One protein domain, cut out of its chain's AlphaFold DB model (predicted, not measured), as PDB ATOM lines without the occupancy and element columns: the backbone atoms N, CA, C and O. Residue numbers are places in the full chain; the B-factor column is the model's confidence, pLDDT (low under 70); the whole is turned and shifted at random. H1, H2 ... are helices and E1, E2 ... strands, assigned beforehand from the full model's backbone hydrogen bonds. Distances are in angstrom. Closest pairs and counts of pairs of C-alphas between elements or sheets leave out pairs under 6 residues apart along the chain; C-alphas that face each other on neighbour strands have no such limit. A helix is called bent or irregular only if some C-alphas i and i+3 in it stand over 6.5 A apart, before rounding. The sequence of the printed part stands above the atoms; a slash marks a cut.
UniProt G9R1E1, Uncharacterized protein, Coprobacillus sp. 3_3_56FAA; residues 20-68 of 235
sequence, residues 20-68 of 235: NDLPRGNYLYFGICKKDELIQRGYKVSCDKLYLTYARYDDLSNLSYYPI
ATOM      1  N   ASN A  20     122.982 136.662 174.228       87.06
ATOM      2  CA  ASN A  20     122.420 137.088 172.947       87.06
ATOM      3  C   ASN A  20     123.098 136.395 171.758       87.06
ATOM      4  O   ASN A  20     122.599 136.492 170.643       87.06
ATOM      5  N   ASP A  21     124.205 135.680 171.984       88.25
ATOM      6  CA  ASP A  21     124.825 134.873 170.936       88.25
ATOM      7  C   ASP A  21     124.024 133.594 170.633       88.25
ATOM      8  O   ASP A  21     124.252 132.958 169.604       88.25
ATOM      9  N   LEU A  22     123.123 133.182 171.535       90.25
ATOM     10  CA  LEU A  22     122.246 132.043 171.288       90.25
ATOM     11  C   LEU A  22     121.201 132.409 170.223       90.25
ATOM     12  O   LEU A  22     120.690 133.529 170.226       90.25
ATOM     13  N   PRO A  23     120.844 131.468 169.333       88.00
ATOM     14  CA  PRO A  23     119.788 131.684 168.352       88.00
ATOM     15  C   PRO A  23     118.465 131.932 169.081       88.00
ATOM     16  O   PRO A  23     118.022 131.070 169.839       88.00
ATOM     17  N   ARG A  24     117.850 133.098 168.859       85.75
ATOM     18  CA  ARG A  24     116.575 133.528 169.457       85.75
ATOM     19  C   ARG A  24     115.579 133.941 168.389       85.75
ATOM     20  O   ARG A  24     115.971 134.446 167.339       85.75
ATOM     21  N   GLY A  25     114.295 133.780 168.682       82.50
ATOM     22  CA  GLY A  25     113.200 134.138 167.785       82.50
ATOM     23  C   GLY A  25     112.311 132.940 167.490       82.50
ATOM     24  O   GLY A  25     112.106 132.089 168.349       82.50
ATOM     25  N   ASN A  26     111.777 132.872 166.271       86.81
ATOM     26  CA  ASN A  26     110.798 131.857 165.887       86.81
ATOM     27  C   ASN A  26     111.472 130.507 165.553       86.81
ATOM     28  O   ASN A  26     111.477 130.063 164.399       86.81
ATOM     29  N   TYR A  27     112.041 129.863 166.574       90.75
ATOM     30  CA  TYR A  27     112.719 128.572 166.488       90.75
ATOM     31  C   TYR A  27     112.079 127.525 167.403       90.75
ATOM     32  O   TYR A  27     111.605 127.831 168.493       90.75
ATOM     33  N   LEU A  28     112.137 126.270 166.966       89.56
ATOM     34  CA  LEU A  28     111.906 125.091 167.787       89.56
ATOM     35  C   LEU A  28     113.262 124.522 168.219       89.56
ATOM     36  O   LEU A  28     114.100 124.216 167.367       89.56
ATOM     37  N   TYR A  29     113.480 124.372 169.525       90.50
ATOM     38  CA  TYR A  29     114.711 123.809 170.086       90.50
ATOM     39  C   TYR A  29     114.554 122.304 170.317       90.50
ATOM     40  O   TYR A  29     113.625 121.868 170.991       90.50
ATOM     41  N   PHE A  30     115.487 121.506 169.797       88.38
ATOM     42  CA  PHE A  30     115.501 120.042 169.958       88.38
ATOM     43  C   PHE A  30     116.403 119.581 171.110       88.38
ATOM     44  O   PHE A  30     116.575 118.383 171.337       88.38
ATOM     45  N   GLY A  31     116.988 120.531 171.840       87.75
ATOM     46  CA  GLY A  31     117.846 120.269 172.983       87.75
ATOM     47  C   GLY A  31     119.327 120.247 172.625       87.75
ATOM     48  O   GLY A  31     119.801 120.988 171.762       87.75
ATOM     49  N   ILE A  32     120.085 119.452 173.375       91.56
ATOM     50  CA  ILE A  32     121.546 119.492 173.368       91.56
ATOM     51  C   ILE A  32     122.076 118.199 172.773       91.56
ATOM     52  O   ILE A  32     121.810 117.119 173.294       91.56
ATOM     53  N   CYS A  33     122.864 118.320 171.708       92.38
ATOM     54  CA  CYS A  33     123.510 117.195 171.045       92.38
ATOM     55  C   CYS A  33     125.018 117.218 171.266       92.38
ATOM     56  O   CYS A  33     125.663 118.273 171.284       92.38
ATOM     57  N   LYS A  34     125.599 116.022 171.368       93.75
ATOM     58  CA  LYS A  34     127.053 115.857 171.348       93.75
ATOM     59  C   LYS A  34     127.576 115.961 169.919       93.75
ATOM     60  O   LYS A  34     126.908 115.566 168.964       93.75
ATOM     61  N   LYS A  35     128.820 116.414 169.781       92.62
ATOM     62  CA  LYS A  35     129.562 116.456 168.515       92.62
ATOM     63  C   LYS A  35     129.421 115.173 167.692       92.62
ATOM     64  O   LYS A  35     129.056 115.234 166.520       92.62
ATOM     65  N   ASP A  36     129.679 114.023 168.308       91.38
ATOM     66  CA  ASP A  36     129.692 112.735 167.608       91.38
ATOM     67  C   ASP A  36     128.312 112.372 167.040       91.38
ATOM     68  O   ASP A  36     128.213 111.812 165.953       91.38
ATOM     69  N   GLU A  37     127.238 112.766 167.725       91.81
ATOM     70  CA  GLU A  37     125.858 112.541 167.287       91.81
ATOM     71  C   GLU A  37     125.479 113.404 166.073       91.81
ATOM     72  O   GLU A  37     124.665 112.990 165.245       91.81
ATOM     73  N   LEU A  38     126.050 114.607 165.954       91.00
ATOM     74  CA  LEU A  38     125.884 115.462 164.775       91.00
ATOM     75  C   LEU A  38     126.719 114.948 163.597       91.00
ATOM     76  O   LEU A  38     126.221 114.894 162.471       91.00
ATOM     77  N   ILE A  39     127.949 114.493 163.851       91.44
ATOM     78  CA  ILE A  39     128.808 113.884 162.824       91.44
ATOM     79  C   ILE A  39     128.155 112.623 162.249       91.44
ATOM     80  O   ILE A  39     128.113 112.461 161.031       91.44
ATOM     81  N   GLN A  40     127.591 111.758 163.098       90.94
ATOM     82  CA  GLN A  40     126.868 110.551 162.669       90.94
ATOM     83  C   GLN A  40     125.667 110.862 161.767       90.94
ATOM     84  O   GLN A  40     125.316 110.053 160.912       90.94
ATOM     85  N   ARG A  41     125.060 112.044 161.920       87.75
ATOM     86  CA  ARG A  41     123.966 112.538 161.073       87.75
ATOM     87  C   ARG A  41     124.449 113.289 159.821       87.75
ATOM     88  O   ARG A  41     123.624 113.798 159.072       87.75
ATOM     89  N   GLY A  42     125.760 113.351 159.578       88.25
ATOM     90  CA  GLY A  42     126.359 113.951 158.382       88.25
ATOM     91  C   GLY A  42     126.674 115.448 158.483       88.25
ATOM     92  O   GLY A  42     127.047 116.054 157.478       88.25
ATOM     93  N   TYR A  43     126.560 116.059 159.667       87.31
ATOM     94  CA  TYR A  43     126.862 117.480 159.858       87.31
ATOM     95  C   TYR A  43     128.367 117.733 160.036       87.31
ATOM     96  O   TYR A  43     129.078 116.979 160.703       87.31
ATOM     97  N   LYS A  44     128.859 118.841 159.464       85.38
ATOM     98  CA  LYS A  44     130.242 119.312 159.636       85.38
ATOM     99  C   LYS A  44     130.330 120.287 160.805       85.38
ATOM    100  O   LYS A  44     130.026 121.460 160.640       85.38
ATOM    101  N   VAL A  45     130.775 119.809 161.958       85.50
ATOM    102  CA  VAL A  45     130.814 120.593 163.204       85.50
ATOM    103  C   VAL A  45     132.239 121.013 163.598       85.50
ATOM    104  O   VAL A  45     133.216 120.420 163.134       85.50
ATOM    105  N   SER A  46     132.367 122.046 164.439       81.12
ATOM    106  CA  SER A  46     133.636 122.621 164.917       81.12
ATOM    107  C   SER A  46     134.340 121.734 165.966       81.12
ATOM    108  O   SER A  46     134.080 120.531 166.100       81.12
ATOM    109  N   CYS A  47     135.328 122.285 166.679       78.25
ATOM    110  CA  CYS A  47     136.051 121.588 167.748       78.25
ATOM    111  C   CYS A  47     135.236 121.410 169.043       78.25
ATOM    112  O   CYS A  47     135.622 120.569 169.854       78.25
ATOM    113  N   ASP A  48     134.120 122.126 169.207       89.56
ATOM    114  CA  ASP A  48     133.265 122.075 170.396       89.56
ATOM    115  C   ASP A  48     132.615 120.702 170.597       89.56
ATOM    116  O   ASP A  48     132.386 119.952 169.639       89.56
ATOM    117  N   LYS A  49     132.316 120.368 171.855       91.69
ATOM    118  CA  LYS A  49     131.772 119.074 172.282       91.69
ATOM    119  C   LYS A  49     130.248 119.055 172.307       91.69
ATOM    120  O   LYS A  49     129.669 118.008 172.007       91.69
ATOM    121  N   LEU A  50     129.615 120.167 172.670       94.25
ATOM    122  CA  LEU A  50     128.173 120.293 172.861       94.25
ATOM    123  C   LEU A  50     127.585 121.376 171.962       94.25
ATOM    124  O   LEU A  50     128.151 122.460 171.801       94.25
ATOM    125  N   TYR A  51     126.401 121.089 171.427       94.75
ATOM    126  CA  TYR A  51     125.672 121.984 170.540       94.75
ATOM    127  C   TYR A  51     124.204 122.073 170.948       94.75
ATOM    128  O   TYR A  51     123.578 121.051 171.224       94.75
ATOM    129  N   LEU A  52     123.648 123.283 170.933       94.12
ATOM    130  CA  LEU A  52     122.203 123.501 170.951       94.12
ATOM    131  C   LEU A  52     121.680 123.284 169.533       94.12
ATOM    132  O   LEU A  52     122.154 123.944 168.605       94.12
ATOM    133  N   THR A  53     120.729 122.376 169.361       93.88
ATOM    134  CA  THR A  53     120.112 122.077 168.067       93.88
ATOM    135  C   THR A  53     118.720 122.687 167.984       93.88
ATOM    136  O   THR A  53     117.965 122.710 168.957       93.88
ATOM    137  N   TYR A  54     118.394 123.244 166.822       94.06
ATOM    138  CA  TYR A  54     117.168 124.013 166.618       94.06
ATOM    139  C   TYR A  54     116.786 124.045 165.136       94.06
ATOM    140  O   TYR A  54     117.635 123.851 164.272       94.06
ATOM    141  N   ALA A  55     115.522 124.311 164.824       94.12
ATOM    142  CA  ALA A  55     115.064 124.604 163.466       94.12
ATOM    143  C   ALA A  55     114.101 125.787 163.491       94.12
ATOM    144  O   ALA A  55     113.511 126.092 164.526       94.12
ATOM    145  N   ARG A  56     113.944 126.478 162.364       92.62
ATOM    146  CA  ARG A  56     112.928 127.531 162.267       92.62
ATOM    147  C   ARG A  56     111.549 126.895 162.161       92.62
ATOM    148  O   ARG A  56     111.405 125.873 161.496       92.62
ATOM    149  N   TYR A  57     110.524 127.519 162.737       89.88
ATOM    150  CA  TYR A  57     109.155 126.997 162.615       89.88
ATOM    151  C   TYR A  57     108.661 126.901 161.165       89.88
ATOM    152  O   TYR A  57     107.873 126.014 160.848       89.88
ATOM    153  N   ASP A  58     109.127 127.785 160.282       92.31
ATOM    154  CA  ASP A  58     108.799 127.775 158.853       92.31
ATOM    155  C   ASP A  58     109.657 126.802 158.022       92.31
ATOM    156  O   ASP A  58     109.388 126.617 156.837       92.31
ATOM    157  N   ASP A  59     110.654 126.152 158.632       91.81
ATOM    158  CA  ASP A  59     111.561 125.207 157.976       91.81
ATOM    159  C   ASP A  59     112.081 124.146 158.963       91.81
ATOM    160  O   ASP A  59     113.270 124.059 159.285       91.81
ATOM    161  N   LEU A  60     111.163 123.313 159.461       90.12
ATOM    162  CA  LEU A  60     111.480 122.235 160.406       90.12
ATOM    163  C   LEU A  60     112.308 121.097 159.783       90.12
ATOM    164  O   LEU A  60     112.833 120.254 160.509       90.12
ATOM    165  N   SER A  61     112.439 121.058 158.452       88.00
ATOM    166  CA  SER A  61     113.289 120.091 157.747       88.00
ATOM    167  C   SER A  61     114.783 120.358 157.910       88.00
ATOM    168  O   SER A  61     115.577 119.421 157.802       88.00
ATOM    169  N   ASN A  62     115.174 121.608 158.167       89.00
ATOM    170  CA  ASN A  62     116.573 122.013 158.213       89.00
ATOM    171  C   ASN A  62     117.036 122.251 159.653       89.00
ATOM    172  O   ASN A  62     116.818 123.308 160.248       89.00
ATOM    173  N   LEU A  63     117.736 121.256 160.204       91.50
ATOM    174  CA  LEU A  63     118.338 121.357 161.528       91.50
ATOM    175  C   LEU A  63     119.564 122.277 161.498       91.50
ATOM    176  O   LEU A  63     120.525 122.060 160.758       91.50
ATOM    177  N   SER A  64     119.546 123.270 162.371       93.06
ATOM    178  CA  SER A  64     120.664 124.147 162.688       93.06
ATOM    179  C   SER A  64     121.271 123.772 164.040       93.06
ATOM    180  O   SER A  64     120.645 123.112 164.874       93.06
ATOM    181  N   TYR A  65     122.518 124.181 164.265       93.44
ATOM    182  CA  TYR A  65     123.227 123.929 165.516       93.44
ATOM    183  C   TYR A  65     124.124 125.108 165.893       93.44
ATOM    184  O   TYR A  65     124.648 125.809 165.028       93.44
ATOM    185  N   TYR A  66     124.291 125.327 167.196       94.06
ATOM    186  CA  TYR A  66     125.140 126.377 167.755       94.06
ATOM    187  C   TYR A  66     126.037 125.798 168.863       94.06
ATOM    188  O   TYR A  66     125.512 125.099 169.731       94.06
ATOM    189  N   PRO A  67     127.362 126.041 168.860       94.69
ATOM    190  CA  PRO A  67     128.272 125.509 169.877       94.69
ATOM    191  C   PRO A  67     128.029 126.154 171.248       94.69
ATOM    192  O   PRO A  67     127.965 127.376 171.370       94.69
ATOM    193  N   ILE A  68     127.918 125.342 172.302       95.44
ATOM    194  CA  ILE A  68     127.525 125.816 173.645       95.44
ATOM    195  C   ILE A  68     128.516 125.477 174.765       95.44
ATOM    196  O   ILE A  68     128.215 125.717 175.937       95.44
TER     197      ILE A  68
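AT A GLANCE: This is residues 20 to 68 of the 235 residues of an uncharacterized protein of Coprobacillus sp. 3_3_56FAA (UniProt G9R1E1). The body of this domain is a small, strongly twisted antiparallel sheet of three strands, E1, E2 and E3, with E2 in the middle and both edge strands bent. The short helix H1 and the loop after it sit at one end of the sheet, where E1 ends and E2 begins, and at the other end E2 folds back into E3 as a hairpin. The printed part has 49 residues with three named strands and one named helix, in the order E1, H1, E2, E3 along the chain; the sheet runs E1, E2, E3 and the class is mostly strand. It is compact, with a radius of gyration of the C-alphas of 10.6 A and spans of 27 by 24 by 15 A.

HOW THE PARTS SIT: The inner strand of the sheet is E2, residues 50 to 56. Its neighbour, the edge strand E1, residues 27 to 34, is antiparallel to it, with an angle of 157 degrees between their directions; N 30 and O 53 are within hydrogen-bond range at 2.9 A, as are N 51 and O 33 at 2.9 A. The other edge strand, E3, residues 59 to 67, is antiparallel to E2 at 152 degrees, and the two form a hairpin. Between them N 64 and O 54 are 2.8 A apart and N 52 and O 66 are 2.9 A apart, both within hydrogen-bond range. E1 bends by 51 degrees at residue 31, and E3 bends by 73 degrees at residue 62. The closest C-alphas of E1 and E3, those of Leu 28 and Leu 60, are 7.9 A apart. The helix H1, residues 35 to 40, is on the sheet but only grazes it, with its residues 35 to 38. Its closest C-alphas to E2 are those of Lys 35 and Leu 50, 6.0 A apart. In H1 every O i to N i+4 pair is within hydrogen-bond range.

IN THESE COORDINATES: E1 runs from C-alpha 27 at (112.719, 128.572, 166.488) to C-alpha 34, 19.8 A away. H1, residues 35 to 40, measures 8.7 A. E2, from Leu 50 at (128.173, 120.293, 172.861) to Arg 56, measures 19.9 A. E3, the longest strand with 9 residues, begins at Asp 59 and ends at Pro 67, whose C-alpha is at (128.272, 125.509, 169.877); it measures 20.5 A.

THE WHOLE: The two C-alphas farthest apart are those of Cys 47 and Asp 58, at 29.3 A. The printed part runs from residue 20 to 68 with no cut. The links from E1 to H1 and from E2 to E3 are tight, and the link from H1 to E2, with 9 residues, is short. The mean pLDDT of the printed part is 90.2, and no printed residue is under 70.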